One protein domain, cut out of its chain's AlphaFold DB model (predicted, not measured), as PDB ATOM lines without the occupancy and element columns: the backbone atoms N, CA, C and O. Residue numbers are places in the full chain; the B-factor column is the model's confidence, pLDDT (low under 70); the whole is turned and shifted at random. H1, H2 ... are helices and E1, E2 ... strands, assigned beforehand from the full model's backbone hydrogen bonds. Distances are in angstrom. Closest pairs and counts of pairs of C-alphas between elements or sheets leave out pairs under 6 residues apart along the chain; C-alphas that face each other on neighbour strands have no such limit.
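AT A GLANCE: This is residues 175 to 270 of the 693 residues of a protein of Clostridium sp. CAG:533 (UniProt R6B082). A strongly twisted sheet of four strands, E4, E5, E1 and E6, has two helices, H1 and H2, packed over one face, and a thin arm, the hairpin of E2 and E3, extends the long axis past one end of it. In the link between the helices, residues 232 to 237 stick out as a loop. The printed part has 96 residues, with two named helices and six named strands in the order E1 E2 E3 E4 E5 H1 H2 E6; the larger sheet runs E4 E5 E1 E6 and the smaller E2 E3, both antiparallel. The class is mixed, helices and strands, in two layers, that is, helices on one face of a sheet. The whole is loose, with a radius of gyration of the C-alphas of 16.3 A, and elongated, spanning 52 by 30 by 23 A.

HOW THE PARTS SIT: The inner strand E1, residues 175 to 183, has as antiparallel neighbours E5, residues 210 to 220, at 155 degrees, and E6, residues 257 to 268, at 162 degrees. N 179 and O 216, and N 180 and O 259, are each 2.9 A apart, within hydrogen-bond range. The edge strand E4, residues 205 to 207, forms a hairpin with E5, with N 205 and O 212 at 2.9 A. H2, residues 241 to 252, is over E1 and E6 at a height over the sheet of 8.3 A, only just along the strands at 28 degrees to E1 on the local plane; the closest C-alphas of H2 and E1 are those of Ala 250 and Gly 181, 5.0 A apart. H1, residues 222 to 229, is over E1 and only just over E6, where 3 of its C-alphas fall, at a height of 8.2 A; its closest C-alpha pair with E6 is Lys 225 and Val 262, 6.0 A. H1 and H2 only just touch, with 3 pairs of C-alphas within 8 A, made by residues 241 to 243 of H2 alone; the closest are Glu 224 and Ala 242, 7.5 A. E5, H1 H2 and E6 form a split strand-helix-strand unit, two strands running the same way with E1 between them, and its crossover is right-handed. E1 runs on into E2, residues 186 to 189, at 54 degrees. E2 forms a hairpin with E3, residues 195 to 198, with N 188 and O 196 at 2.8 A. In H1 and H2 every O i to N i+4 pair is within hydrogen-bond range.

IN THESE COORDINATES: E1 is 26.1 A long, from C-alpha 175 at (292.009, 299.652, 143.024). E5 is 25.4 A long and bends by 64 degrees at residue 215. E6, 29.6 A, bends by 84 degrees at residue 265 and ends with C-alpha 268 at (286.496, 293.585, 144.185). H2 is 16.5 A long and H1 10.5 A.

THE WHOLE: The C-alphas of Asp 192 and Phe 236, the two farthest apart, are 54.8 A apart. The printed part has no cut. The link from H1 to H2, 11 residues, is long. The mean pLDDT of the printed part is 81.7; residues 201 to 203 and 230 to 239 are under 70.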
ATOM      1  N   TYR A 175     290.578 299.901 143.191       87.00
ATOM      2  CA  TYR A 175     292.009 299.652 143.024       87.00
ATOM      3  C   TYR A 175     292.668 299.590 144.397       87.00
ATOM      4  O   TYR A 175     292.495 300.503 145.203       87.00
ATOM      5  N   ARG A 176     293.409 298.519 144.690       89.25
ATOM      6  CA  ARG A 176     294.053 298.346 145.997       89.25
ATOM      7  C   ARG A 176     295.123 299.413 146.220       89.25
ATOM      8  O   ARG A 176     296.038 299.546 145.406       89.25
ATOM      9  N   SER A 177     295.029 300.127 147.334       90.06
ATOM     10  CA  SER A 177     296.041 301.067 147.807       90.06
ATOM     11  C   SER A 177     296.832 300.484 148.977       90.06
ATOM     12  O   SER A 177     296.377 299.587 149.695       90.06
ATOM     13  N   GLN A 178     298.053 300.979 149.155       91.38
ATOM     14  CA  GLN A 178     298.940 300.612 150.252       91.38
ATOM     15  C   GLN A 178     299.654 301.850 150.782       91.38
ATOM     16  O   GLN A 178     300.304 302.564 150.016       91.38
ATOM     17  N   CYS A 179     299.567 302.060 152.092       92.19
ATOM     18  CA  CYS A 179     300.325 303.064 152.817       92.19
ATOM     19  C   CYS A 179     301.438 302.407 153.633       92.19
ATOM     20  O   CYS A 179     301.174 301.519 154.448       92.19
ATOM     21  N   TYR A 180     302.669 302.875 153.451       92.56
ATOM     22  CA  TYR A 180     303.835 302.443 154.210       92.56
ATOM     23  C   TYR A 180     304.447 303.607 154.992       92.56
ATOM     24  O   TYR A 180     304.638 304.694 154.450       92.56
ATOM     25  N   GLY A 181     304.823 303.352 156.243       92.75
ATOM     26  CA  GLY A 181     305.679 304.222 157.043       92.75
ATOM     27  C   GLY A 181     307.144 303.901 156.776       92.75
ATOM     28  O   GLY A 181     307.514 302.726 156.705       92.75
ATOM     29  N   THR A 182     307.985 304.922 156.597       93.06
ATOM     30  CA  THR A 182     309.376 304.734 156.159       93.06
ATOM     31  C   THR A 182     310.409 305.216 157.179       93.06
ATOM     32  O   THR A 182     310.253 306.260 157.824       93.06
ATOM     33  N   TYR A 183     311.474 304.429 157.355       91.75
ATOM     34  CA  TYR A 183     312.547 304.679 158.325       91.75
ATOM     35  C   TYR A 183     313.894 304.075 157.903       91.75
ATOM     36  O   TYR A 183     313.991 303.291 156.957       91.75
ATOM     37  N   ALA A 184     314.961 304.482 158.594       89.81
ATOM     38  CA  ALA A 184     316.313 304.010 158.326       89.81
ATOM     39  C   ALA A 184     316.539 302.583 158.876       89.81
ATOM     40  O   ALA A 184     316.144 302.310 160.012       89.81
ATOM     41  N   PRO A 185     317.202 301.687 158.121       89.00
ATOM     42  CA  PRO A 185     317.587 300.369 158.619       89.00
ATOM     43  C   PRO A 185     318.673 300.450 159.696       89.00
ATOM     44  O   PRO A 185     319.450 301.404 159.760       89.00
ATOM     45  N   THR A 186     318.766 299.397 160.507       86.50
ATOM     46  CA  THR A 186     319.837 299.213 161.494       86.50
ATOM     47  C   THR A 186     320.923 298.313 160.912       86.50
ATOM     48  O   THR A 186     320.623 297.303 160.280       86.50
ATOM     49  N   THR A 187     322.194 298.656 161.133       85.69
ATOM     50  CA  THR A 187     323.330 297.791 160.784       85.69
ATOM     51  C   THR A 187     323.889 297.134 162.040       85.69
ATOM     52  O   THR A 187     324.263 297.822 162.989       85.69
ATOM     53  N   ILE A 188     323.967 295.805 162.028       80.88
ATOM     54  CA  ILE A 188     324.452 294.966 163.125       80.88
ATOM     55  C   ILE A 188     325.786 294.329 162.712       80.88
ATOM     56  O   ILE A 188     325.990 293.975 161.550       80.88
ATOM     57  N   GLN A 189     326.716 294.207 163.662       80.25
ATOM     58  CA  GLN A 189     327.942 293.422 163.510       80.25
ATOM     59  C   GLN A 189     327.696 291.996 164.008       80.25
ATOM     60  O   GLN A 189     327.305 291.806 165.159       80.25
ATOM     61  N   ASN A 190     327.951 291.010 163.153       78.94
ATOM     62  CA  ASN A 190     327.840 289.592 163.490       78.94
ATOM     63  C   ASN A 190     329.116 289.088 164.185       78.94
ATOM     64  O   ASN A 190     330.188 289.681 164.052       78.94
ATOM     65  N   GLU A 191     329.022 287.957 164.888       80.19
ATOM     66  CA  GLU A 191     330.152 287.360 165.626       80.19
ATOM     67  C   GLU A 191     331.324 286.914 164.723       80.19
ATOM     68  O   GLU A 191     332.444 286.747 165.203       80.19
ATOM     69  N   ASP A 192     331.094 286.765 163.414       82.25
ATOM     70  CA  ASP A 192     332.120 286.476 162.400       82.25
ATOM     71  C   ASP A 192     332.819 287.735 161.837       82.25
ATOM     72  O   ASP A 192     333.730 287.629 161.013       82.25
ATOM     73  N   GLY A 193     332.413 288.928 162.284       74.75
ATOM     74  CA  GLY A 193     332.923 290.222 161.827       74.75
ATOM     75  C   GLY A 193     332.222 290.797 160.590       74.75
ATOM     76  O   GLY A 193     332.576 291.898 160.162       74.75
ATOM     77  N   THR A 194     331.228 290.110 160.017       79.88
ATOM     78  CA  THR A 194     330.404 290.661 158.928       79.88
ATOM     79  C   THR A 194     329.412 291.715 159.436       79.88
ATOM     80  O   THR A 194     329.190 291.875 160.640       79.88
ATOM     81  N   THR A 195     328.809 292.468 158.514       79.94
ATOM     82  CA  THR A 195     327.713 293.402 158.812       79.94
ATOM     83  C   THR A 195     326.440 292.989 158.090       79.94
ATOM     84  O   THR A 195     326.433 292.914 156.859       79.94
ATOM     85  N   THR A 196     325.357 292.802 158.835       79.38
ATOM     86  CA  THR A 196     323.991 292.692 158.308       79.38
ATOM     87  C   THR A 196     323.265 294.025 158.461       79.38
ATOM     88  O   THR A 196     323.470 294.749 159.431       79.38
ATOM     89  N   THR A 197     322.419 294.358 157.489       82.44
ATOM     90  CA  THR A 197     321.549 295.540 157.526       82.44
ATOM     91  C   THR A 197     320.110 295.053 157.498       82.44
ATOM     92  O   THR A 197     319.706 294.396 156.539       82.44
ATOM     93  N   GLU A 198     319.357 295.352 158.550       82.81
ATOM     94  CA  GLU A 198     318.018 294.814 158.791       82.81
ATOM     95  C   GLU A 198     317.037 295.887 159.281       82.81
ATOM     96  O   GLU A 198     317.421 296.980 159.713       82.81
ATOM     97  N   CYS A 199     315.748 295.572 159.189       86.44
ATOM     98  CA  CYS A 199     314.670 296.415 159.685       86.44
ATOM     99  C   CYS A 199     314.189 295.882 161.034       86.44
ATOM    100  O   CYS A 199     313.729 294.746 161.127       86.44
ATOM    101  N   VAL A 200     314.301 296.704 162.078       73.06
ATOM    102  CA  VAL A 200     313.929 296.327 163.447       73.06
ATOM    103  C   VAL A 200     312.448 296.642 163.663       73.06
ATOM    104  O   VAL A 200     312.084 297.713 164.137       73.06
ATOM    105  N   GLY A 201     311.602 295.689 163.279       65.50
ATOM    106  CA  GLY A 201     310.142 295.745 163.337       65.50
ATOM    107  C   GLY A 201     309.563 294.370 162.993       65.50
ATOM    108  O   GLY A 201     310.272 293.518 162.458       65.50
ATOM    109  N   SER A 202     308.299 294.100 163.321       56.19
ATOM    110  CA  SER A 202     307.746 292.740 163.195       56.19
ATOM    111  C   SER A 202     307.407 292.311 161.761       56.19
ATOM    112  O   SER A 202     307.299 291.108 161.525       56.19
ATOM    113  N   MET A 203     307.237 293.243 160.811       66.44
ATOM    114  CA  MET A 203     306.864 292.943 159.410       66.44
ATOM    115  C   MET A 203     307.530 293.863 158.360       66.44
ATOM    116  O   MET A 203     307.093 293.914 157.209       66.44
ATOM    117  N   ALA A 204     308.594 294.576 158.731       80.12
ATOM    118  CA  ALA A 204     309.208 295.607 157.899       80.12
ATOM    119  C   ALA A 204     309.976 295.054 156.681       80.12
ATOM    120  O   ALA A 204     310.789 294.134 156.800       80.12
ATOM    121  N   ILE A 205     309.785 295.670 155.510       86.12
ATOM    122  CA  ILE A 205     310.464 295.300 154.258       86.12
ATOM    123  C   ILE A 205     311.575 296.309 153.941       86.12
ATOM    124  O   ILE A 205     311.330 297.513 153.892       86.12
ATOM    125  N   LEU A 206     312.788 295.821 153.659       86.06
ATOM    126  CA  LEU A 206     313.899 296.642 153.168       86.06
ATOM    127  C   LEU A 206     313.807 296.807 151.639       86.06
ATOM    128  O   LEU A 206     314.222 295.927 150.887       86.06
ATOM    129  N   GLU A 207     313.287 297.942 151.165       85.81
ATOM    130  CA  GLU A 207     313.174 298.270 149.734       85.81
ATOM    131  C   GLU A 207     314.054 299.491 149.413       85.81
ATOM    132  O   GLU A 207     313.919 300.548 150.028       85.81
ATOM    133  N   ASN A 208     314.968 299.363 148.444       85.25
ATOM    134  CA  ASN A 208     315.875 300.435 147.994       85.25
ATOM    135  C   ASN A 208     316.705 301.109 149.115       85.25
ATOM    136  O   ASN A 208     317.064 302.280 149.008       85.25
ATOM    137  N   GLY A 209     317.033 300.367 150.179       84.50
ATOM    138  CA  GLY A 209     317.826 300.858 151.316       84.50
ATOM    139  C   GLY A 209     317.021 301.566 152.413       84.50
ATOM    140  O   GLY A 209     317.619 302.099 153.344       84.50
ATOM    141  N   VAL A 210     315.688 301.556 152.326       89.56
ATOM    142  CA  VAL A 210     314.768 302.139 153.314       89.56
ATOM    143  C   VAL A 210     313.874 301.034 153.878       89.56
ATOM    144  O   VAL A 210     313.384 300.189 153.126       89.56
ATOM    145  N   CYS A 211     313.657 301.033 155.192       91.19
ATOM    146  CA  CYS A 211     312.700 300.137 155.835       91.19
ATOM    147  C   CYS A 211     311.282 300.671 155.675       91.19
ATOM    148  O   CYS A 211     311.040 301.866 155.865       91.19
ATOM    149  N   LYS A 212     310.358 299.778 155.324       92.19
ATOM    150  CA  LYS A 212     308.949 300.077 155.083       92.19
ATOM    151  C   LYS A 212     308.081 299.156 155.924       92.19
ATOM    152  O   LYS A 212     308.009 297.961 155.640       92.19
ATOM    153  N   ASP A 213     307.414 299.714 156.926       90.94
ATOM    154  CA  ASP A 213     306.335 299.030 157.639       90.94
ATOM    155  C   ASP A 213     304.999 299.389 156.984       90.94
ATOM    156  O   ASP A 213     304.740 300.547 156.656       90.94
ATOM    157  N   LEU A 214     304.159 298.386 156.743       90.88
ATOM    158  CA  LEU A 214     302.838 298.562 156.143       90.88
ATOM    159  C   LEU A 214     301.866 299.091 157.208       90.88
ATOM    160  O   LEU A 214     301.560 298.381 158.162       90.88
ATOM    161  N   ILE A 215     301.382 300.323 157.039       88.62
ATOM    162  CA  ILE A 215     300.447 300.973 157.973       88.62
ATOM    163  C   ILE A 215     299.010 300.547 157.669       88.62
ATOM    164  O   ILE A 215     298.283 300.107 158.557       88.62
ATOM    165  N   LYS A 216     298.605 300.682 156.401       88.25
ATOM    166  CA  LYS A 216     297.218 300.535 155.942       88.25
ATOM    167  C   LYS A 216     297.199 299.928 154.542       88.25
ATOM    168  O   LYS A 216     298.025 300.267 153.690       88.25
ATOM    169  N   GLN A 217     296.246 299.038 154.300       88.69
ATOM    170  CA  GLN A 217     295.804 298.660 152.960       88.69
ATOM    171  C   GLN A 217     294.333 299.019 152.852       88.69
ATOM    172  O   GLN A 217     293.579 298.787 153.794       88.69
ATOM    173  N   ASP A 218     293.935 299.555 151.709       87.50
ATOM    174  CA  ASP A 218     292.547 299.914 151.438       87.50
ATOM    175  C   ASP A 218     292.250 299.703 149.946       87.50
ATOM    176  O   ASP A 218     293.081 299.190 149.186       87.50
ATOM    177  N   PHE A 219     291.068 300.115 149.512       87.50
ATOM    178  CA  PHE A 219     290.751 300.323 148.110       87.50
ATOM    179  C   PHE A 219     290.497 301.802 147.854       87.50
ATOM    180  O   PHE A 219     290.036 302.537 148.723       87.50
ATOM    181  N   VAL A 220     290.759 302.243 146.631       80.94
ATOM    182  CA  VAL A 220     290.416 303.582 146.156       80.94
ATOM    183  C   VAL A 220     289.666 303.507 144.829       80.94
ATOM    184  O   VAL A 220     289.689 302.478 144.146       80.94
ATOM    185  N   GLY A 221     288.954 304.577 144.484       76.81
ATOM    186  CA  GLY A 221     288.223 304.666 143.232       76.81
ATOM    187  C   GLY A 221     289.149 304.855 142.029       76.81
ATOM    188  O   GLY A 221     290.379 304.932 142.129       76.81
ATOM    189  N   PHE A 222     288.537 304.925 140.848       74.12
ATOM    190  CA  PHE A 222     289.266 305.169 139.607       74.12
ATOM    191  C   PHE A 222     290.014 306.511 139.629       74.12
ATOM    192  O   PHE A 222     291.182 306.562 139.242       74.12
ATOM    193  N   TRP A 223     289.378 307.577 140.124       70.25
ATOM    194  CA  TRP A 223     289.958 308.920 140.147       70.25
ATOM    195  C   TRP A 223     291.174 309.018 141.067       70.25
ATOM    196  O   TRP A 223     292.193 309.575 140.667       70.25
ATOM    197  N   GLU A 224     291.136 308.398 142.242       74.44
ATOM    198  CA  GLU A 224     292.267 308.361 143.173       74.44
ATOM    199  C   GLU A 224     293.429 307.542 142.604       74.44
ATOM    200  O   GLU A 224     294.586 307.930 142.758       74.44
ATOM    201  N   LYS A 225     293.134 306.442 141.896       80.25
ATOM    202  CA  LYS A 225     294.131 305.656 141.156       80.25
ATOM    203  C   LYS A 225     294.744 306.455 140.001       80.25
ATOM    204  O   LYS A 225     295.938 306.318 139.737       80.25
ATOM    205  N   VAL A 226     293.967 307.296 139.314       75.25
ATOM    206  CA  VAL A 226     294.493 308.223 138.297       75.25
ATOM    207  C   VAL A 226     295.355 309.305 138.950       75.25
ATOM    208  O   VAL A 226     296.453 309.558 138.460       75.25
ATOM    209  N   LEU A 227     294.927 309.898 140.066       74.81
ATOM    210  CA  LEU A 227     295.687 310.909 140.809       74.81
ATOM    211  C   LEU A 227     297.031 310.362 141.311       74.81
ATOM    212  O   LEU A 227     298.068 310.958 141.031       74.81
ATOM    213  N   ALA A 228     297.029 309.202 141.975       72.94
ATOM    214  CA  ALA A 228     298.237 308.567 142.504       72.94
ATOM    215  C   ALA A 228     299.234 308.169 141.400       72.94
ATOM    216  O   ALA A 228     300.440 308.351 141.552       72.94
ATOM    217  N   ASN A 229     298.738 307.672 140.259       72.50
ATOM    218  CA  ASN A 229     299.593 307.184 139.173       72.50
ATOM    219  C   ASN A 229     299.868 308.241 138.078       72.50
ATOM    220  O   ASN A 229     300.565 307.932 137.109       72.50
ATOM    221  N   SER A 230     299.374 309.484 138.207       66.06
ATOM    222  CA  SER A 230     299.654 310.575 137.256       66.06
ATOM    223  C   SER A 230     300.105 311.882 137.930       66.06
ATOM    224  O   SER A 230     299.326 312.782 138.242       66.06
ATOM    225  N   GLY A 231     301.428 312.073 137.993       57.69
ATOM    226  CA  GLY A 231     302.076 313.338 138.390       57.69
ATOM    227  C   GLY A 231     301.811 314.543 137.464       57.69
ATOM    228  O   GLY A 231     302.508 315.549 137.543       57.69
ATOM    229  N   VAL A 232     300.827 314.436 136.566       53.19
ATOM    230  CA  VAL A 232     300.285 315.526 135.746       53.19
ATOM    231  C   VAL A 232     299.190 316.285 136.502       53.19
ATOM    232  O   VAL A 232     299.076 317.494 136.336       53.19
ATOM    233  N   LEU A 233     298.403 315.625 137.358       54.22
ATOM    234  CA  LEU A 233     297.304 316.283 138.080       54.22
ATOM    235  C   LEU A 233     297.788 317.079 139.301       54.22
ATOM    236  O   LEU A 233     297.265 318.161 139.572       54.22
ATOM    237  N   SER A 234     298.872 316.636 139.943       54.88
ATOM    238  CA  SER A 234     299.552 317.395 141.001       54.88
ATOM    239  C   SER A 234     300.182 318.702 140.498       54.88
ATOM    240  O   SER A 234     300.253 319.672 141.251       54.88
ATOM    241  N   PHE A 235     300.545 318.791 139.211       53.38
ATOM    242  CA  PHE A 235     300.954 320.049 138.564       53.38
ATOM    243  C   PHE A 235     299.806 321.074 138.483       53.38
ATOM    244  O   PHE A 235     300.054 322.276 138.557       53.38
ATOM    245  N   PHE A 236     298.551 320.617 138.407       53.41
ATOM    246  CA  PHE A 236     297.356 321.466 138.509       53.41
ATOM    247  C   PHE A 236     296.897 321.700 139.962       53.41
ATOM    248  O   PHE A 236     295.858 322.314 140.186       53.41
ATOM    249  N   GLY A 237     297.659 321.230 140.957       56.56
ATOM    250  CA  GLY A 237     297.343 321.373 142.381       56.56
ATOM    251  C   GLY A 237     296.284 320.400 142.912       56.56
ATOM    252  O   GLY A 237     295.957 320.467 144.095       56.56
ATOM    253  N   ILE A 238     295.773 319.490 142.077       60.28
ATOM    254  CA  ILE A 238     294.828 318.444 142.490       60.28
ATOM    255  C   ILE A 238     295.627 317.298 143.123       60.28
ATOM    256  O   ILE A 238     296.650 316.875 142.581       60.28
ATOM    257  N   LYS A 239     295.176 316.795 144.273       64.81
ATOM    258  CA  LYS A 239     295.869 315.763 145.053       64.81
ATOM    259  C   LYS A 239     294.996 314.539 145.299       64.81
ATOM    260  O   LYS A 239     293.775 314.642 145.283       64.81
ATOM    261  N   SER A 240     295.634 313.410 145.607       75.44
ATOM    262  CA  SER A 240     294.958 312.252 146.194       75.44
ATOM    263  C   SER A 240     294.746 312.478 147.696       75.44
ATOM    264  O   SER A 240     295.712 312.610 148.446       75.44
ATOM    265  N   GLU A 241     293.488 312.509 148.137       78.94
ATOM    266  CA  GLU A 241     293.126 312.623 149.558       78.94
ATOM    267  C   GLU A 241     293.691 311.447 150.373       78.94
ATOM    268  O   GLU A 241     294.313 311.657 151.409       78.94
ATOM    269  N   ALA A 242     293.619 310.229 149.824       81.50
ATOM    270  CA  ALA A 242     294.196 309.018 150.412       81.50
ATOM    271  C   ALA A 242     295.740 309.042 150.538       81.50
ATOM    272  O   ALA A 242     296.298 308.339 151.382       81.50
ATOM    273  N   GLU A 243     296.449 309.855 149.742       86.12
ATOM    274  CA  GLU A 243     297.897 310.056 149.911       86.12
ATOM    275  C   GLU A 243     298.198 311.015 151.075       86.12
ATOM    276  O   GLU A 243     299.053 310.715 151.912       86.12
ATOM    277  N   ASP A 244     297.489 312.151 151.167       87.19
ATOM    278  CA  ASP A 244     297.638 313.064 152.311       87.19
ATOM    279  C   ASP A 244     297.138 312.391 153.621       87.19
ATOM    280  O   ASP A 244     297.752 312.618 154.664       87.19
ATOM    281  N   GLU A 245     296.137 311.490 153.589       88.06
ATOM    282  CA  GLU A 245     295.812 310.577 154.710       88.06
ATOM    283  C   GLU A 245     297.012 309.706 155.097       88.06
ATOM    284  O   GLU A 245     297.471 309.771 156.237       88.06
ATOM    285  N   CYS A 246     297.547 308.920 154.155       90.19
ATOM    286  CA  CYS A 246     298.661 307.997 154.396       90.19
ATOM    287  C   CYS A 246     299.862 308.693 155.057       90.19
ATOM    288  O   CYS A 246     300.453 308.209 156.024       90.19
ATOM    289  N   LYS A 247     300.197 309.880 154.560       91.50
ATOM    290  CA  LYS A 247     301.243 310.747 155.099       91.50
ATOM    291  C   LYS A 247     300.964 311.206 156.536       91.50
ATOM    292  O   LYS A 247     301.894 311.263 157.343       91.50
ATOM    293  N   ASN A 248     299.712 311.527 156.865       91.12
ATOM    294  CA  ASN A 248     299.310 311.919 158.218       91.12
ATOM    295  C   ASN A 248     299.310 310.721 159.183       91.12
ATOM    296  O   ASN A 248     299.769 310.858 160.321       91.12
ATOM    297  N   GLU A 249     298.870 309.541 158.735       91.19
ATOM    298  CA  GLU A 249     298.967 308.285 159.494       91.19
ATOM    299  C   GLU A 249     300.437 307.923 159.776       91.19
ATOM    300  O   GLU A 249     300.795 307.651 160.922       91.19
ATOM    301  N   ALA A 250     301.319 308.015 158.773       91.12
ATOM    302  CA  ALA A 250     302.751 307.753 158.922       91.12
ATOM    303  C   ALA A 250     303.440 308.717 159.902       91.12
ATOM    304  O   ALA A 250     304.192 308.280 160.775       91.12
ATOM    305  N   ALA A 251     303.143 310.018 159.816       92.00
ATOM    306  CA  ALA A 251     303.651 311.003 160.770       92.00
ATOM    307  C   ALA A 251     303.145 310.732 162.202       92.00
ATOM    308  O   ALA A 251     303.911 310.845 163.159       92.00
ATOM    309  N   SER A 252     301.882 310.322 162.349       91.25
ATOM    310  CA  SER A 252     301.271 309.985 163.645       91.25
ATOM    311  C   SER A 252     301.835 308.693 164.248       91.25
ATOM    312  O   SER A 252     301.977 308.594 165.464       91.25
ATOM    313  N   GLY A 253     302.216 307.726 163.406       88.56
ATOM    314  CA  GLY A 253     302.928 306.506 163.795       88.56
ATOM    315  C   GLY A 253     304.407 306.712 164.155       88.56
ATOM    316  O   GLY A 253     305.067 305.756 164.553       88.56
ATOM    317  N   GLY A 254     304.939 307.934 164.030       88.75
ATOM    318  CA  GLY A 254     306.332 308.258 164.350       88.75
ATOM    319  C   GLY A 254     307.350 307.879 163.268       88.75
ATOM    320  O   GLY A 254     308.553 307.894 163.535       88.75
ATOM    321  N   TYR A 255     306.901 307.553 162.052       91.38
ATOM    322  CA  TYR A 255     307.789 307.242 160.932       91.38
ATOM    323  C   TYR A 255     308.462 308.506 160.374       91.38
ATOM    324  O   TYR A 255     307.915 309.607 160.423       91.38
ATOM    325  N   SER A 256     309.663 308.352 159.807       90.19
ATOM    326  CA  SER A 256     310.440 309.478 159.256       90.19
ATOM    327  C   SER A 256     309.951 309.968 157.886       90.19
ATOM    328  O   SER A 256     310.362 311.032 157.423       90.19
ATOM    329  N   GLY A 257     309.065 309.204 157.248       92.38
ATOM    330  CA  GLY A 257     308.411 309.521 155.986       92.38
ATOM    331  C   GLY A 257     307.310 308.509 155.664       92.38
ATOM    332  O   GLY A 257     306.973 307.658 156.490       92.38
ATOM    333  N   TYR A 258     306.776 308.589 154.446       92.31
ATOM    334  CA  TYR A 258     305.750 307.684 153.926       92.31
ATOM    335  C   TYR A 258     306.102 307.197 152.511       92.31
ATOM    336  O   TYR A 258     306.977 307.760 151.853       92.31
ATOM    337  N   ASP A 259     305.433 306.140 152.059       90.12
ATOM    338  CA  ASP A 259     305.398 305.666 150.671       90.12
ATOM    339  C   ASP A 259     303.977 305.164 150.380       90.12
ATOM    340  O   ASP A 259     303.444 304.340 151.127       90.12
ATOM    341  N   TYR A 260     303.343 305.691 149.332       88.94
ATOM    342  CA  TYR A 260     301.953 305.403 148.977       88.94
ATOM    343  C   TYR A 260     301.884 304.837 147.557       88.94
ATOM    344  O   TYR A 260     302.404 305.433 146.614       88.94
ATOM    345  N   LYS A 261     301.256 303.668 147.403       87.81
ATOM    346  CA  LYS A 261     301.208 302.913 146.142       87.81
ATOM    347  C   LYS A 261     299.771 302.490 145.830       87.81
ATOM    348  O   LYS A 261     299.064 302.036 146.725       87.81
ATOM    349  N   VAL A 262     299.355 302.583 144.562       86.88
ATOM    350  CA  VAL A 262     298.040 302.109 144.088       86.88
ATOM    351  C   VAL A 262     298.203 301.134 142.919       86.88
ATOM    352  O   VAL A 262     298.835 301.444 141.905       86.88
ATOM    353  N   ASN A 263     297.612 299.946 143.057       85.75
ATOM    354  CA  ASN A 263     297.644 298.891 142.051       85.75
ATOM    355  C   ASN A 263     296.931 299.314 140.756       85.75
ATOM    356  O   ASN A 263     295.884 299.954 140.770       85.75
ATOM    357  N   ASN A 264     297.468 298.887 139.609       81.06
ATOM    358  CA  ASN A 264     296.812 299.087 138.309       81.06
ATOM    359  C   ASN A 264     295.768 298.006 137.975       81.06
ATOM    360  O   ASN A 264     294.976 298.201 137.054       81.06
ATOM    361  N   ALA A 265     295.758 296.884 138.701       83.56
ATOM    362  CA  ALA A 265     294.708 295.877 138.601       83.56
ATOM    363  C   ALA A 265     293.454 296.351 139.349       83.56
ATOM    364  O   ALA A 265     293.554 296.817 140.484       83.56
ATOM    365  N   GLN A 266     292.292 296.225 138.707       83.31
ATOM    366  CA  GLN A 266     291.005 296.407 139.370       83.31
ATOM    367  C   GLN A 266     290.678 295.140 140.171       83.31
ATOM    368  O   GLN A 266     290.923 294.027 139.708       83.31
ATOM    369  N   GLU A 267     290.135 295.318 141.368       86.88
ATOM    370  CA  GLU A 267     289.816 294.269 142.336       86.88
ATOM    371  C   GLU A 267     288.386 294.484 142.877       86.88
ATOM    372  O   GLU A 267     287.815 295.569 142.734       86.88
ATOM    373  N   VAL A 268     287.791 293.456 143.494       86.81
ATOM    374  CA  VAL A 268     286.496 293.585 144.185       86.81
ATOM    375  C   VAL A 268     286.725 294.248 145.547       86.81
ATOM    376  O   VAL A 268     287.567 293.799 146.324       86.81
ATOM    377  N   ALA A 269     285.996 295.331 145.810       85.44
ATOM    378  CA  ALA A 269     286.237 296.286 146.889       85.44
ATOM    379  C   ALA A 269     284.953 296.538 147.700       85.44
ATOM    380  O   ALA A 269     284.317 297.586 147.596       85.44
ATOM    381  N   GLU A 270     284.559 295.566 148.522       84.88
ATOM    382  CA  GLU A 270     283.311 295.617 149.301       84.88
ATOM    383  C   GLU A 270     283.237 296.827 150.261       84.88
ATOM    384  O   GLU A 270     282.169 297.399 150.467       84.88
TER     385      GLU A 270